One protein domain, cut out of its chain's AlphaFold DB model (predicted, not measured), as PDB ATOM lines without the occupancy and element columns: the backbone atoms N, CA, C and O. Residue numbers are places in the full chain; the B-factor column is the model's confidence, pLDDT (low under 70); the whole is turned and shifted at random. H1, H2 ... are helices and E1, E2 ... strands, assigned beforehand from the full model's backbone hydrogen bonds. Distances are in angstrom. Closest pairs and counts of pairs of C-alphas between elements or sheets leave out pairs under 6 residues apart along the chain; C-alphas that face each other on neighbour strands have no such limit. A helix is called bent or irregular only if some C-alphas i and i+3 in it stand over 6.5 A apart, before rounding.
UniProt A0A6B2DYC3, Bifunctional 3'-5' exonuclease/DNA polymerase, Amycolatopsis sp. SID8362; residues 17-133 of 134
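What this domain is: This is residues 17 to 133 of the 134 residues of the protein "Bifunctional 3'-5' exonuclease/DNA polymerase" of Amycolatopsis sp. SID8362 (UniProt A0A6B2DYC3). A small head, made of the two-stranded hairpin E1 and E2 and the helix H3, sits at one end of the very long helix H2, which runs out from it as a stalk; the short helix H1 folds back beside the far end of that stalk. H3 crosses the head end of H2, and residues 113 to 133, a stretch with no named element, run back past H3. The printed part has 117 residues, with three named helices and two named strands in the order H1, H2, E1, E2, H3; the sheet, E1 - E2, is antiparallel, and the class is mostly helix. The whole is extended, with a radius of gyration of the C-alphas of 21.7 A, and spans 71 by 36 by 20 A.

How they stand to each other: Begin at the sheet, where E1, residues 75 to 80, and E2, residues 83 to 87, form a hairpin, antiparallel at 158 degrees. Look there for N 77 and O 85, 2.9 A apart, and N 85 and O 78, also 2.9 A, both within hydrogen-bond range. Next find H2, residues 29 to 69; its closest C-alpha pair with E1 is Arg 67 and Leu 76, 7.1 A apart, and H2 and E2 are near each other, with 6 pairs of C-alphas within 10 A. H3, residues 90 to 112, has its closest C-alpha pair with E2 at Val 86 and Val 96, 7.9 A. With its residues 58 to 69 alone, H2 touches H3 at a steep tilt of 49 degrees, opposite ways; the closest C-alphas are those of Met 62 and Ala 107, 5.1 A apart. With its residues 34 to 39 alone, H2 touches H1, residues 17 to 23, at a steep tilt of 61 degrees, opposite ways; the closest C-alphas are those of Thr 22 and Ala 35, 4.9 A apart. H1 and H3 are apart. In H1 every O i to N i+4 pair is within hydrogen-bond range; in H2 it is 35 of 37 and in H3 17 of 19.

Where its parts are: Find C-alpha 29 at (441.062, 468.610, 361.232); from there H2 runs 60.1 A to C-alpha 69 at (451.929, 475.790, 419.878). E1 covers 15.3 A and E2 13.4 A. H3 runs 33.4 A to C-alpha 112 at (453.799, 462.186, 403.718) and is irregular, with C-alphas 91 and 94 7.5 A apart. H1 covers 9.9 A.

The domain as a whole: The two C-alphas farthest apart are those of Ser 27 and Glu 91, 70.9 A. Residues 43 to 51 of H2 stand free. The printed part has no cut, and the links H1 to H2, H2 to E1, E1 to E2 and E2 to H3 are tight. The mean pLDDT of the printed part is 93.8, and no printed residue is under 70.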
ATOM      1  N   ALA A  17     430.833 471.259 378.183       90.25
ATOM      2  CA  ALA A  17     431.477 471.761 376.970       90.25
ATOM      3  C   ALA A  17     432.802 471.045 376.666       90.25
ATOM      4  O   ALA A  17     433.055 470.684 375.520       90.25
ATOM      5  N   TRP A  18     433.629 470.791 377.687       92.62
ATOM      6  CA  TRP A  18     434.855 470.014 377.509       92.62
ATOM      7  C   TRP A  18     434.538 468.581 377.069       92.62
ATOM      8  O   TRP A  18     435.113 468.109 376.098       92.62
ATOM      9  N   ARG A  19     433.574 467.916 377.727       91.69
ATOM     10  CA  ARG A  19     433.171 466.538 377.386       91.69
ATOM     11  C   ARG A  19     432.626 466.425 375.965       91.69
ATOM     12  O   ARG A  19     432.980 465.479 375.275       91.69
ATOM     13  N   ALA A  20     431.810 467.383 375.527       90.44
ATOM     14  CA  ALA A  20     431.310 467.433 374.156       90.44
ATOM     15  C   ALA A  20     432.451 467.631 373.146       90.44
ATOM     16  O   ALA A  20     432.488 466.964 372.119       90.44
ATOM     17  N   LEU A  21     433.413 468.503 373.469       90.19
ATOM     18  CA  LEU A  21     434.560 468.793 372.610       90.19
ATOM     19  C   LEU A  21     435.531 467.610 372.473       90.19
ATOM     20  O   LEU A  21     436.140 467.457 371.423       90.19
ATOM     21  N   THR A  22     435.720 466.806 373.522       90.44
ATOM     22  CA  THR A  22     436.724 465.724 373.537       90.44
ATOM     23  C   THR A  22     436.140 464.317 373.413       90.44
ATOM     24  O   THR A  22     436.905 463.362 373.328       90.44
ATOM     25  N   GLY A  23     434.816 464.165 373.501       85.19
ATOM     26  CA  GLY A  23     434.132 462.869 373.572       85.19
ATOM     27  C   GLY A  23     433.455 462.409 372.277       85.19
ATOM     28  O   GLY A  23     432.896 461.318 372.268       85.19
ATOM     29  N   GLY A  24     433.470 463.224 371.217       84.00
ATOM     30  CA  GLY A  24     432.877 462.904 369.914       84.00
ATOM     31  C   GLY A  24     433.916 462.706 368.806       84.00
ATOM     32  O   GLY A  24     435.089 463.027 368.981       84.00
ATOM     33  N   LEU A  25     433.466 462.200 367.653       81.00
ATOM     34  CA  LEU A  25     434.258 462.179 366.419       81.00
ATOM     35  C   LEU A  25     434.418 463.612 365.894       81.00
ATOM     36  O   LEU A  25     433.435 464.347 365.793       81.00
ATOM     37  N   ALA A  26     435.649 464.009 365.573       82.81
ATOM     38  CA  ALA A  26     435.909 465.317 364.987       82.81
ATOM     39  C   ALA A  26     435.302 465.416 363.579       82.81
ATOM     40  O   ALA A  26     435.457 464.508 362.765       82.81
ATOM     41  N   SER A  27     434.621 466.529 363.296       85.88
ATOM     42  CA  SER A  27     434.026 466.816 361.982       85.88
ATOM     43  C   SER A  27     435.067 467.157 360.915       85.88
ATOM     44  O   SER A  27     434.826 466.947 359.732       85.88
ATOM     45  N   ASP A  28     436.203 467.708 361.342       91.50
ATOM     46  CA  ASP A  28     437.303 468.173 360.502       91.50
ATOM     47  C   ASP A  28     438.621 468.227 361.304       91.50
ATOM     48  O   ASP A  28     438.656 468.020 362.525       91.50
ATOM     49  N   GLU A  29     439.729 468.522 360.619       91.19
ATOM     50  CA  GLU A  29     441.062 468.610 361.232       91.19
ATOM     51  C   GLU A  29     441.180 469.722 362.289       91.19
ATOM     52  O   GLU A  29     441.922 469.584 363.270       91.19
ATOM     53  N   ALA A  30     440.451 470.830 362.131       91.31
ATOM     54  CA  ALA A  30     440.488 471.940 363.077       91.31
ATOM     55  C   ALA A  30     439.793 471.564 364.398       91.31
ATOM     56  O   ALA A  30     440.302 471.874 365.484       91.31
ATOM     57  N   ALA A  31     438.670 470.850 364.317       89.44
ATOM     58  CA  ALA A  31     437.955 470.279 365.448       89.44
ATOM     59  C   ALA A  31     438.821 469.246 366.187       89.44
ATOM     60  O   ALA A  31     438.943 469.320 367.414       89.44
ATOM     61  N   GLU A  32     439.510 468.368 365.453       91.81
ATOM     62  CA  GLU A  32     440.449 467.387 366.016       91.81
ATOM     63  C   GLU A  32     441.590 468.080 366.782       91.81
ATOM     64  O   GLU A  32     441.912 467.736 367.926       91.81
ATOM     65  N   LEU A  33     442.182 469.130 366.203       92.69
ATOM     66  CA  LEU A  33     443.242 469.898 366.855       92.69
ATOM     67  C   LEU A  33     442.749 470.587 368.138       92.69
ATOM     68  O   LEU A  33     443.463 470.614 369.150       92.69
ATOM     69  N   LYS A  34     441.529 471.134 368.122       91.75
ATOM     70  CA  LYS A  34     440.903 471.781 369.283       91.75
ATOM     71  C   LYS A  34     440.623 470.774 370.403       91.75
ATOM     72  O   LYS A  34     440.965 471.058 371.555       91.75
ATOM     73  N   ALA A  35     440.093 469.597 370.072       92.62
ATOM     74  CA  ALA A  35     439.875 468.500 371.013       92.62
ATOM     75  C   ALA A  35     441.191 468.059 371.672       92.62
ATOM     76  O   ALA A  35     441.301 468.028 372.900       92.62
ATOM     77  N   ARG A  36     442.250 467.843 370.878       92.56
ATOM     78  CA  ARG A  36     443.589 467.498 371.392       92.56
ATOM     79  C   ARG A  36     444.147 468.559 372.338       92.56
ATOM     80  O   ARG A  36     444.695 468.221 373.391       92.56
ATOM     81  N   ARG A  37     444.019 469.846 371.996       93.69
ATOM     82  CA  ARG A  37     444.454 470.960 372.861       93.69
ATOM     83  C   ARG A  37     443.686 470.977 374.183       93.69
ATOM     84  O   ARG A  37     444.318 471.113 375.232       93.69
ATOM     85  N   ALA A  38     442.368 470.793 374.146       93.25
ATOM     86  CA  ALA A  38     441.525 470.735 375.338       93.25
ATOM     87  C   ALA A  38     441.872 469.539 376.240       93.25
ATOM     88  O   ALA A  38     441.988 469.704 377.456       93.25
ATOM     89  N   SER A  39     442.124 468.362 375.661       92.62
ATOM     90  CA  SER A  39     442.574 467.174 376.397       92.62
ATOM     91  C   SER A  39     443.932 467.390 377.068       92.62
ATOM     92  O   SER A  39     444.099 467.100 378.254       92.62
ATOM     93  N   ARG A  40     444.898 467.985 376.354       93.88
ATOM     94  CA  ARG A  40     446.207 468.354 376.926       93.88
ATOM     95  C   ARG A  40     446.075 469.388 378.046       93.88
ATOM     96  O   ARG A  40     446.769 469.281 379.055       93.88
ATOM     97  N   GLY A  41     445.198 470.377 377.871       94.69
ATOM     98  CA  GLY A  41     444.888 471.385 378.886       94.69
ATOM     99  C   GLY A  41     444.332 470.757 380.160       94.69
ATOM    100  O   GLY A  41     444.847 471.030 381.242       94.69
ATOM    101  N   TRP A  42     443.371 469.841 380.028       94.12
ATOM    102  CA  TRP A  42     442.825 469.097 381.163       94.12
ATOM    103  C   TRP A  42     443.886 468.252 381.871       94.12
ATOM    104  O   TRP A  42     443.980 468.281 383.093       94.12
ATOM    105  N   GLY A  43     444.750 467.569 381.114       93.31
ATOM    106  CA  GLY A  43     445.865 466.812 381.687       93.31
ATOM    107  C   GLY A  43     446.887 467.683 382.432       93.31
ATOM    108  O   GLY A  43     447.511 467.223 383.386       93.31
ATOM    109  N   ARG A  44     447.096 468.945 382.030       95.06
ATOM    110  CA  ARG A  44     447.897 469.902 382.820       95.06
ATOM    111  C   ARG A  44     447.158 470.343 384.078       95.06
ATOM    112  O   ARG A  44     447.750 470.334 385.149       95.06
ATOM    113  N   PHE A  45     445.873 470.668 383.952       95.62
ATOM    114  CA  PHE A  45     445.032 471.064 385.077       95.62
ATOM    115  C   PHE A  45     445.030 470.012 386.192       95.62
ATOM    116  O   PHE A  45     445.323 470.345 387.334       95.62
ATOM    117  N   THR A  46     444.767 468.740 385.878       95.25
ATOM    118  CA  THR A  46     444.697 467.685 386.902       95.25
ATOM    119  C   THR A  46     446.046 467.421 387.567       95.25
ATOM    120  O   THR A  46     446.093 467.234 388.780       95.25
ATOM    121  N   ARG A  47     447.156 467.464 386.819       94.44
ATOM    122  CA  ARG A  47     448.504 467.346 387.405       94.44
ATOM    123  C   ARG A  47     448.819 468.504 388.351       94.44
ATOM    124  O   ARG A  47     449.255 468.259 389.471       94.44
ATOM    125  N   ASN A  48     448.528 469.738 387.941       95.25
ATOM    126  CA  ASN A  48     448.729 470.918 388.785       95.25
ATOM    127  C   ASN A  48     447.829 470.886 390.026       95.25
ATOM    128  O   ASN A  48     448.285 471.228 391.113       95.25
ATOM    129  N   PHE A  49     446.581 470.427 389.880       96.25
ATOM    130  CA  PHE A  49     445.634 470.323 390.985       96.25
ATOM    131  C   PHE A  49     446.176 469.446 392.115       96.25
ATOM    132  O   PHE A  49     446.115 469.851 393.268       96.25
ATOM    133  N   VAL A  50     446.730 468.267 391.805       94.44
ATOM    134  CA  VAL A  50     447.274 467.364 392.835       94.44
ATOM    135  C   VAL A  50     448.379 468.049 393.635       94.44
ATOM    136  O   VAL A  50     448.384 467.952 394.862       94.44
ATOM    137  N   VAL A  51     449.278 468.769 392.960       92.94
ATOM    138  CA  VAL A  51     450.390 469.483 393.604       92.94
ATOM    139  C   VAL A  51     449.868 470.624 394.478       92.94
ATOM    140  O   VAL A  51     450.133 470.646 395.676       92.94
ATOM    141  N   GLN A  52     449.070 471.530 393.908       93.81
ATOM    142  CA  GLN A  52     448.559 472.707 394.616       93.81
ATOM    143  C   GLN A  52     447.644 472.336 395.782       93.81
ATOM    144  O   GLN A  52     447.758 472.898 396.866       93.81
ATOM    145  N   ALA A  53     446.752 471.365 395.584       95.06
ATOM    146  CA  ALA A  53     445.845 470.932 396.635       95.06
ATOM    147  C   ALA A  53     446.592 470.204 397.762       95.06
ATOM    148  O   ALA A  53     446.238 470.384 398.920       95.06
ATOM    149  N   SER A  54     447.648 469.440 397.452       93.62
ATOM    150  CA  SER A  54     448.482 468.816 398.491       93.62
ATOM    151  C   SER A  54     449.315 469.847 399.259       93.62
ATOM    152  O   SER A  54     449.455 469.714 400.469       93.62
ATOM    153  N   ALA A  55     449.808 470.898 398.595       92.56
ATOM    154  CA  ALA A  55     450.446 472.025 399.274       92.56
ATOM    155  C   ALA A  55     449.452 472.738 400.209       92.56
ATOM    156  O   ALA A  55     449.730 472.907 401.390       92.56
ATOM    157  N   ALA A  56     448.244 473.044 399.729       93.81
ATOM    158  CA  ALA A  56     447.199 473.655 400.553       93.81
ATOM    159  C   ALA A  56     446.735 472.758 401.716       93.81
ATOM    160  O   ALA A  56     446.283 473.260 402.744       93.81
ATOM    161  N   ASP A  57     446.779 471.433 401.557       94.44
ATOM    162  CA  ASP A  57     446.521 470.483 402.643       94.44
ATOM    163  C   ASP A  57     447.624 470.562 403.704       94.44
ATOM    164  O   ASP A  57     447.324 470.651 404.893       94.44
ATOM    165  N   MET A  58     448.890 470.568 403.274       94.06
ATOM    166  CA  MET A  58     450.040 470.653 404.173       94.06
ATOM    167  C   MET A  58     450.000 471.940 404.982       94.06
ATOM    168  O   MET A  58     450.114 471.898 406.206       94.06
ATOM    169  N   THR A  59     449.774 473.069 404.314       94.88
ATOM    170  CA  THR A  59     449.724 474.361 404.985       94.88
ATOM    171  C   THR A  59     448.554 474.456 405.956       94.88
ATOM    172  O   THR A  59     448.712 474.987 407.049       94.88
ATOM    173  N   ALA A  60     447.389 473.888 405.625       94.75
ATOM    174  CA  ALA A  60     446.262 473.855 406.556       94.75
ATOM    175  C   ALA A  60     446.593 473.075 407.840       94.75
ATOM    176  O   ALA A  60     446.241 473.524 408.931       94.75
ATOM    177  N   VAL A  61     447.296 471.941 407.724       96.12
ATOM    178  CA  VAL A  61     447.771 471.185 408.893       96.12
ATOM    179  C   VAL A  61     448.815 471.984 409.667       96.12
ATOM    180  O   VAL A  61     448.661 472.126 410.872       96.12
ATOM    181  N   MET A  62     449.804 472.575 408.989       96.31
ATOM    182  CA  MET A  62     450.836 473.414 409.614       96.31
ATOM    183  C   MET A  62     450.237 474.599 410.389       96.31
ATOM    184  O   MET A  62     450.655 474.879 411.505       96.31
ATOM    185  N   LEU A  63     449.235 475.290 409.838       97.12
ATOM    186  CA  LEU A  63     448.565 476.399 410.526       97.12
ATOM    187  C   LEU A  63     447.789 475.922 411.759       97.12
ATOM    188  O   LEU A  63     447.807 476.587 412.795       97.12
ATOM    189  N   ALA A  64     447.113 474.775 411.661       96.94
ATOM    190  CA  ALA A  64     446.382 474.196 412.782       96.94
ATOM    191  C   ALA A  64     447.325 473.770 413.917       96.94
ATOM    192  O   ALA A  64     447.043 474.046 415.083       96.94
ATOM    193  N   THR A  65     448.452 473.141 413.578       97.69
ATOM    194  CA  THR A  65     449.462 472.681 414.535       97.69
ATOM    195  C   THR A  65     450.257 473.843 415.136       97.69
ATOM    196  O   THR A  65     450.539 473.822 416.333       97.69
ATOM    197  N   LEU A  66     450.537 474.894 414.359       98.06
ATOM    198  CA  LEU A  66     451.190 476.115 414.836       98.06
ATOM    199  C   LEU A  66     450.303 476.882 415.810       98.06
ATOM    200  O   LEU A  66     450.753 477.258 416.888       98.06
ATOM    201  N   ARG A  67     449.017 477.056 415.489       97.38
ATOM    202  CA  ARG A  67     448.074 477.770 416.363       97.38
ATOM    203  C   ARG A  67     447.962 477.152 417.761       97.38
ATOM    204  O   ARG A  67     447.666 477.871 418.705       97.38
ATOM    205  N   GLN A  68     448.180 475.844 417.892       97.19
ATOM    206  CA  GLN A  68     448.182 475.149 419.184       97.19
ATOM    207  C   GLN A  68     449.487 475.328 419.970       97.19
ATOM    208  O   GLN A  68     449.481 475.155 421.184       97.19
ATOM    209  N   ARG A  69     450.592 475.645 419.287       98.06
ATOM    210  CA  ARG A  69     451.929 475.790 419.878       98.06
ATOM    211  C   ARG A  69     452.290 477.216 420.260       98.06
ATOM    212  O   ARG A  69     453.192 477.391 421.064       98.06
ATOM    213  N   LEU A  70     451.654 478.217 419.651       98.31
ATOM    214  CA  LEU A  70     452.021 479.608 419.892       98.31
ATOM    215  C   LEU A  70     451.807 479.987 421.371       98.31
ATOM    216  O   LEU A  70     450.684 479.842 421.866       98.31
ATOM    217  N   PRO A  71     452.845 480.488 422.065       97.69
ATOM    218  CA  PRO A  71     452.705 480.987 423.427       97.69
ATOM    219  C   PRO A  71     451.889 482.280 423.434       97.69
ATOM    220  O   PRO A  71     451.957 483.074 422.501       97.69
ATOM    221  N   ALA A  72     451.131 482.548 424.497       97.06
ATOM    222  CA  ALA A  72     450.502 483.858 424.646       97.06
ATOM    223  C   ALA A  72     451.577 484.930 424.946       97.06
ATOM    224  O   ALA A  72     452.445 484.670 425.776       97.06
ATOM    225  N   PRO A  73     451.517 486.136 424.342       97.25
ATOM    226  CA  PRO A  73     450.447 486.660 423.487       97.25
ATOM    227  C   PRO A  73     450.700 486.515 421.967       97.25
ATOM    228  O   PRO A  73     450.052 487.212 421.181       97.25
ATOM    229  N   ALA A  74     451.618 485.647 421.527       98.38
ATOM    230  CA  ALA A  74     451.902 485.424 420.110       98.38
ATOM    231  C   ALA A  74     450.669 484.905 419.351       98.38
ATOM    232  O   ALA A  74     449.904 484.072 419.841       98.38
ATOM    233  N   HIS A  75     450.461 485.393 418.128       97.31
ATOM    234  CA  HIS A  75     449.303 485.011 417.322       97.31
ATOM    235  C   HIS A  75     449.570 485.114 415.820       97.31
ATOM    236  O   HIS A  75     450.308 485.973 415.343       97.31
ATOM    237  N   LEU A  76     448.919 484.232 415.060       97.25
ATOM    238  CA  LEU A  76     448.890 484.293 413.599       97.25
ATOM    239  C   LEU A  76     448.141 485.553 413.158       97.25
ATOM    240  O   LEU A  76     446.972 485.719 413.515       97.25
ATOM    241  N   VAL A  77     448.790 486.400 412.362       96.62
ATOM    242  CA  VAL A  77     448.189 487.634 411.825       96.62
ATOM    243  C   VAL A  77     447.936 487.563 410.329       96.62
ATOM    244  O   VAL A  77     447.017 488.212 409.833       96.62
ATOM    245  N   PHE A  78     448.709 486.759 409.602       94.25
ATOM    246  CA  PHE A  78     448.564 486.657 408.159       94.25
ATOM    247  C   PHE A  78     449.002 485.297 407.627       94.25
ATOM    248  O   PHE A  78     449.852 484.616 408.203       94.25
ATOM    249  N   PHE A  79     448.396 484.921 406.507       94.00
ATOM    250  CA  PHE A  79     448.735 483.732 405.749       94.00
ATOM    251  C   PHE A  79     448.554 484.017 404.254       94.00
ATOM    252  O   PHE A  79     447.449 484.352 403.818       94.00
ATOM    253  N   GLN A  80     449.615 483.841 403.471       91.06
ATOM    254  CA  GLN A  80     449.595 483.945 402.016       91.06
ATOM    255  C   GLN A  80     450.301 482.738 401.410       91.06
ATOM    256  O   GLN A  80     451.506 482.748 401.239       91.06
ATOM    257  N   HIS A  81     449.528 481.717 401.037       88.19
ATOM    258  CA  HIS A  81     449.988 480.518 400.324       88.19
ATOM    259  C   HIS A  81     451.146 479.755 400.999       88.19
ATOM    260  O   HIS A  81     450.903 478.743 401.653       88.19
ATOM    261  N   ASP A  82     452.381 480.191 400.801       89.31
ATOM    262  CA  ASP A  82     453.625 479.651 401.349       89.31
ATOM    263  C   ASP A  82     454.220 480.511 402.477       89.31
ATOM    264  O   ASP A  82     455.200 480.113 403.099       89.31
ATOM    265  N   GLU A  83     453.593 481.640 402.792       93.31
ATOM    266  CA  GLU A  83     454.022 482.576 403.820       93.31
ATOM    267  C   GLU A  83     453.049 482.609 405.004       93.31
ATOM    268  O   GLU A  83     451.825 482.649 404.842       93.31
ATOM    269  N   VAL A  84     453.605 482.627 406.215       95.12
ATOM    270  CA  VAL A  84     452.877 482.793 407.475       95.12
ATOM    271  C   VAL A  84     453.521 483.916 408.274       95.12
ATOM    272  O   VAL A  84     454.742 484.002 408.347       95.12
ATOM    273  N   ILE A  85     452.699 484.755 408.899       96.50
ATOM    274  CA  ILE A  85     453.178 485.828 409.770       96.50
ATOM    275  C   ILE A  85     452.601 485.617 411.163       96.50
ATOM    276  O   ILE A  85     451.382 485.492 411.343       96.50
ATOM    277  N   VAL A  86     453.495 485.603 412.145       97.88
ATOM    278  CA  VAL A  86     453.170 485.603 413.568       97.88
ATOM    279  C   VAL A  86     453.594 486.948 414.133       97.88
ATOM    280  O   VAL A  86     454.732 487.362 413.951       97.88
ATOM    281  N   HIS A  87     452.680 487.618 414.825       97.75
ATOM    282  CA  HIS A  87     453.017 488.781 415.631       97.75
ATOM    283  C   HIS A  87     453.246 488.319 417.068       97.75
ATOM    284  O   HIS A  87     452.417 487.596 417.632       97.75
ATOM    285  N   THR A  88     454.388 488.689 417.637       98.31
ATOM    286  CA  THR A  88     454.849 488.214 418.941       98.31
ATOM    287  C   THR A  88     455.758 489.253 419.600       98.31
ATOM    288  O   THR A  88     456.440 489.975 418.874       98.31
ATOM    289  N   PRO A  89     455.798 489.332 420.943       98.19
ATOM    290  CA  PRO A  89     456.876 490.015 421.654       98.19
ATOM    291  C   PRO A  89     458.251 489.463 421.261       98.19
ATOM    292  O   PRO A  89     458.374 488.269 420.963       98.19
ATOM    293  N   GLU A  90     459.267 490.328 421.286       97.31
ATOM    294  CA  GLU A  90     460.649 490.005 420.903       97.31
ATOM    295  C   GLU A  90     461.213 488.857 421.746       97.31
ATOM    296  O   GLU A  90     461.861 487.953 421.221       97.31
ATOM    297  N   GLU A  91     460.874 488.813 423.036       98.06
ATOM    298  CA  GLU A  91     461.374 487.801 423.969       98.06
ATOM    299  C   GLU A  91     460.885 486.384 423.628       98.06
ATOM    300  O   GLU A  91     461.474 485.400 424.069       98.06
ATOM    301  N   LEU A  92     459.813 486.269 422.834       98.44
ATOM    302  CA  LEU A  92     459.235 484.999 422.390       98.44
ATOM    303  C   LEU A  92     459.641 484.631 420.952       98.44
ATOM    304  O   LEU A  92     459.200 483.598 420.444       98.44
ATOM    305  N   ALA A  93     460.463 485.438 420.271       97.81
ATOM    306  CA  ALA A  93     460.806 485.226 418.862       97.81
ATOM    307  C   ALA A  93     461.477 483.862 418.601       97.81
ATOM    308  O   ALA A  93     461.139 483.176 417.629       97.81
ATOM    309  N   GLU A  94     462.385 483.426 419.480       97.81
ATOM    310  CA  GLU A  94     463.048 482.116 419.375       97.81
ATOM    311  C   GLU A  94     462.074 480.949 419.609       97.81
ATOM    312  O   GLU A  94     462.087 479.952 418.876       97.81
ATOM    313  N   GLU A  95     461.177 481.085 420.590       98.38
ATOM    314  CA  GLU A  95     460.150 480.084 420.890       98.38
ATOM    315  C   GLU A  95     459.165 479.941 419.721       98.38
ATOM    316  O   GLU A  95     458.879 478.829 419.269       98.38
ATOM    317  N   VAL A  96     458.710 481.060 419.154       98.38
ATOM    318  CA  VAL A  96     457.847 481.082 417.966       98.38
ATOM    319  C   VAL A  96     458.551 480.475 416.750       98.38
ATOM    320  O   VAL A  96     457.944 479.688 416.025       98.38
ATOM    321  N   THR A  97     459.833 480.779 416.538       97.56
ATOM    322  CA  THR A  97     460.634 480.193 415.445       97.56
ATOM    323  C   THR A  97     460.704 478.668 415.560       97.56
ATOM    324  O   THR A  97     460.529 477.944 414.570       97.56
ATOM    325  N   THR A  98     460.886 478.167 416.781       97.81
ATOM    326  CA  THR A  98     460.866 476.729 417.079       97.81
ATOM    327  C   THR A  98     459.481 476.138 416.816       97.81
ATOM    328  O   THR A  98     459.358 475.152 416.090       97.81
ATOM    329  N   ALA A  99     458.418 476.790 417.296       98.19
ATOM    330  CA  ALA A  99     457.040 476.357 417.079       98.19
ATOM    331  C   ALA A  99     456.672 476.263 415.587       98.19
ATOM    332  O   ALA A  99     455.995 475.313 415.180       98.19
ATOM    333  N   ILE A 100     457.127 477.211 414.760       97.44
ATOM    334  CA  ILE A 100     456.947 477.178 413.301       97.44
ATOM    335  C   ILE A 100     457.679 475.967 412.707       97.44
ATOM    336  O   ILE A 100     457.071 475.188 411.970       97.44
ATOM    337  N   THR A 101     458.951 475.774 413.063       96.75
ATOM    338  CA  THR A 101     459.778 474.660 412.567       96.75
ATOM    339  C   THR A 101     459.155 473.301 412.902       96.75
ATOM    340  O   THR A 101     458.984 472.453 412.021       96.75
ATOM    341  N   ASP A 102     458.723 473.120 414.149       96.81
ATOM    342  CA  ASP A 102     458.072 471.895 414.614       96.81
ATOM    343  C   ASP A 102     456.731 471.649 413.918       96.81
ATOM    344  O   ASP A 102     456.388 470.510 413.591       96.81
ATOM    345  N   SER A 103     455.975 472.713 413.641       97.44
ATOM    346  CA  SER A 103     454.689 472.621 412.939       97.44
ATOM    347  C   SER A 103     454.858 472.190 411.484       97.44
ATOM    348  O   SER A 103     454.061 471.389 410.989       97.44
ATOM    349  N   VAL A 104     455.908 472.668 410.805       95.56
ATOM    350  CA  VAL A 104     456.269 472.229 409.448       95.56
ATOM    351  C   VAL A 104     456.682 470.757 409.455       95.56
ATOM    352  O   VAL A 104     456.187 469.978 408.634       95.56
ATOM    353  N   ALA A 105     457.539 470.354 410.397       94.50
ATOM    354  CA  ALA A 105     457.979 468.966 410.534       94.50
ATOM    355  C   ALA A 105     456.803 468.018 410.826       94.50
ATOM    356  O   ALA A 105     456.688 466.948 410.217       94.50
ATOM    357  N   GLU A 106     455.887 468.420 411.708       95.38
ATOM    358  CA  GLU A 106     454.685 467.649 412.008       95.38
ATOM    359  C   GLU A 106     453.752 467.546 410.798       95.38
ATOM    360  O   GLU A 106     453.323 466.437 410.465       95.38
ATOM    361  N   ALA A 107     453.474 468.653 410.103       95.31
ATOM    362  CA  ALA A 107     452.628 468.643 408.913       95.31
ATOM    363  C   ALA A 107     453.196 467.721 407.823       95.31
ATOM    364  O   ALA A 107     452.467 466.900 407.259       95.31
ATOM    365  N   ALA A 108     454.509 467.788 407.581       93.94
ATOM    366  CA  ALA A 108     455.191 466.901 406.646       93.94
ATOM    367  C   ALA A 108     455.030 465.424 407.045       93.94
ATOM    368  O   ALA A 108     454.634 464.594 406.220       93.94
ATOM    369  N   ARG A 109     455.261 465.098 408.324       93.44
ATOM    370  CA  ARG A 109     455.115 463.736 408.856       93.44
ATOM    371  C   ARG A 109     453.679 463.220 408.742       93.44
ATOM    372  O   ARG A 109     453.488 462.055 408.402       93.44
ATOM    373  N   MET A 110     452.677 464.053 409.025       93.69
ATOM    374  CA  MET A 110     451.264 463.660 408.966       93.69
ATOM    375  C   MET A 110     450.797 463.379 407.534       93.69
ATOM    376  O   MET A 110     450.051 462.427 407.320       93.69
ATOM    377  N   LEU A 111     451.229 464.178 406.553       92.56
ATOM    378  CA  LEU A 111     450.770 464.037 405.166       92.56
ATOM    379  C   LEU A 111     451.569 463.024 404.347       92.56
ATOM    380  O   LEU A 111     451.000 462.338 403.495       92.56
ATOM    381  N   PHE A 112     452.884 462.964 404.558       91.88
ATOM    382  CA  PHE A 112     453.799 462.186 403.718       91.88
ATOM    383  C   PHE A 112     454.447 461.012 404.454       91.88
ATOM    384  O   PHE A 112     455.164 460.222 403.838       91.88
ATOM    385  N   GLY A 113     454.155 460.859 405.746       92.00
ATOM    386  CA  GLY A 113     454.711 459.816 406.595       92.00
ATOM    387  C   GLY A 113     456.119 460.144 407.110       92.00
ATOM    388  O   GLY A 113     456.795 461.037 406.599       92.00
ATOM    389  N   PRO A 114     456.596 459.396 408.120       90.00
ATOM    390  CA  PRO A 114     457.896 459.638 408.752       90.00
ATOM    391  C   PRO A 114     459.093 459.335 407.839       90.00
ATOM    392  O   PRO A 114     460.180 459.845 408.073       90.00
ATOM    393  N   ALA A 115     458.903 458.520 406.797       89.94
ATOM    394  CA  ALA A 115     459.945 458.142 405.844       89.94
ATOM    395  C   ALA A 115     459.948 459.015 404.574       89.94
ATOM    396  O   ALA A 115     460.504 458.609 403.553       89.94
ATOM    397  N   CYS A 116     459.293 460.183 404.594       89.25
ATOM    398  CA  CYS A 116     459.304 461.095 403.456       89.25
ATOM    399  C   CYS A 116     460.752 461.539 403.153       89.25
ATOM    400  O   CYS A 116     461.391 462.136 404.017       89.25
ATOM    401  N   PRO A 117     461.286 461.289 401.941       89.62
ATOM    402  CA  PRO A 117     462.664 461.656 401.603       89.62
ATOM    403  C   PRO A 117     462.818 463.147 401.263       89.62
ATOM    404  O   PRO A 117     463.931 463.623 401.042       89.62
ATOM    405  N   VAL A 118     461.705 463.880 401.168       90.19
ATOM    406  CA  VAL A 118     461.667 465.291 400.780       90.19
ATOM    407  C   VAL A 118     461.768 466.166 402.025       90.19
ATOM    408  O   VAL A 118     461.107 465.915 403.030       90.19
ATOM    409  N   ARG A 119     462.586 467.217 401.941       88.50
ATOM    410  CA  ARG A 119     462.687 468.256 402.971       88.50
ATOM    411  C   ARG A 119     461.788 469.435 402.612       88.50
ATOM    412  O   ARG A 119     461.680 469.783 401.439       88.50
ATOM    413  N   PHE A 120     461.211 470.067 403.628       89.69
ATOM    414  CA  PHE A 120     460.334 471.234 403.498       89.69
ATOM    415  C   PHE A 120     460.967 472.426 404.227       89.69
ATOM    416  O   PHE A 120     460.559 472.740 405.342       89.69
ATOM    417  N   PRO A 121     462.041 473.022 403.675       89.81
ATOM    418  CA  PRO A 121     462.686 474.162 404.309       89.81
ATOM    419  C   PRO A 121     461.731 475.357 404.338       89.81
ATOM    420  O   PRO A 121     461.042 475.627 403.355       89.81
ATOM    421  N   LEU A 122     461.737 476.082 405.452       90.12
ATOM    422  CA  LEU A 122     461.057 477.359 405.598       90.12
ATOM    423  C   LEU A 122     462.091 478.392 406.039       90.12
ATOM    424  O   LEU A 122     462.860 478.139 406.967       90.12
ATOM    425  N   HIS A 123     462.130 479.530 405.354       93.38
ATOM    426  CA  HIS A 123     462.910 480.673 405.805       93.38
ATOM    427  C   HIS A 123     462.115 481.406 406.886       93.38
ATOM    428  O   HIS A 123     460.959 481.760 406.658       93.38
ATOM    429  N   ILE A 124     462.717 481.601 408.056       95.25
ATOM    430  CA  ILE A 124     462.091 482.282 409.188       95.25
ATOM    431  C   ILE A 124     462.993 483.450 409.563       95.25
ATOM    432  O   ILE A 124     464.172 483.248 409.849       95.25
ATOM    433  N   ALA A 125     462.432 484.653 409.553       95.44
ATOM    434  CA  ALA A 125     463.125 485.877 409.917       95.44
ATOM    435  C   ALA A 125     462.257 486.671 410.904       95.44
ATOM    436  O   ALA A 125     461.182 487.138 410.521       95.44
ATOM    437  N   PRO A 126     462.685 486.811 412.170       96.12
ATOM    438  CA  PRO A 126     462.127 487.805 413.075       96.12
ATOM    439  C   PRO A 126     462.474 489.200 412.551       96.12
ATOM    440  O   PRO A 126     463.648 489.507 412.342       96.12
ATOM    441  N   VAL A 127     461.460 490.022 412.303       96.19
ATOM    442  CA  VAL A 127     461.607 491.380 411.765       96.19
ATOM    443  C   VAL A 127     460.598 492.313 412.423       96.19
ATOM    444  O   VAL A 127     459.483 491.894 412.740       96.19
ATOM    445  N   ASP A 128     460.963 493.585 412.576       94.94
ATOM    446  CA  ASP A 128     460.074 494.606 413.147       94.94
ATOM    447  C   ASP A 128     458.981 495.037 412.161       94.94
ATOM    448  O   ASP A 128     457.868 495.392 412.551       94.94
ATOM    449  N   THR A 129     459.295 495.006 410.861       93.62
ATOM    450  CA  THR A 129     458.377 495.396 409.790       93.62
ATOM    451  C   THR A 129     458.298 494.303 408.738       93.62
ATOM    452  O   THR A 129     459.306 493.789 408.266       93.62
ATOM    453  N   TYR A 130     457.081 493.990 408.289       90.38
ATOM    454  CA  TYR A 130     456.855 492.974 407.255       90.38
ATOM    455  C   TYR A 130     457.613 493.248 405.940       90.38
ATOM    456  O   TYR A 130     457.980 492.319 405.226       90.38
ATOM    457  N   ALA A 131     457.891 494.517 405.628       91.75
ATOM    458  CA  ALA A 131     458.676 494.906 404.458       91.75
ATOM    459  C   ALA A 131     460.109 494.338 404.464       91.75
ATOM    460  O   ALA A 131     460.678 494.159 403.387       91.75
ATOM    461  N   ASP A 132     460.647 494.016 405.642       91.69
ATOM    462  CA  ASP A 132     462.012 493.520 405.833       91.69
ATOM    463  C   ASP A 132     462.087 491.983 405.857       91.69
ATOM    464  O   ASP A 132     463.163 491.412 405.999       91.69
ATOM    465  N   ALA A 133     460.955 491.283 405.702       83.12
ATOM    466  CA  ALA A 133     460.881 489.820 405.762       83.12
ATOM    467  C   ALA A 133     461.472 489.099 404.526       83.12
ATOM    468  O   ALA A 133     461.392 487.869 404.446       83.12
TER     469      ALA A 133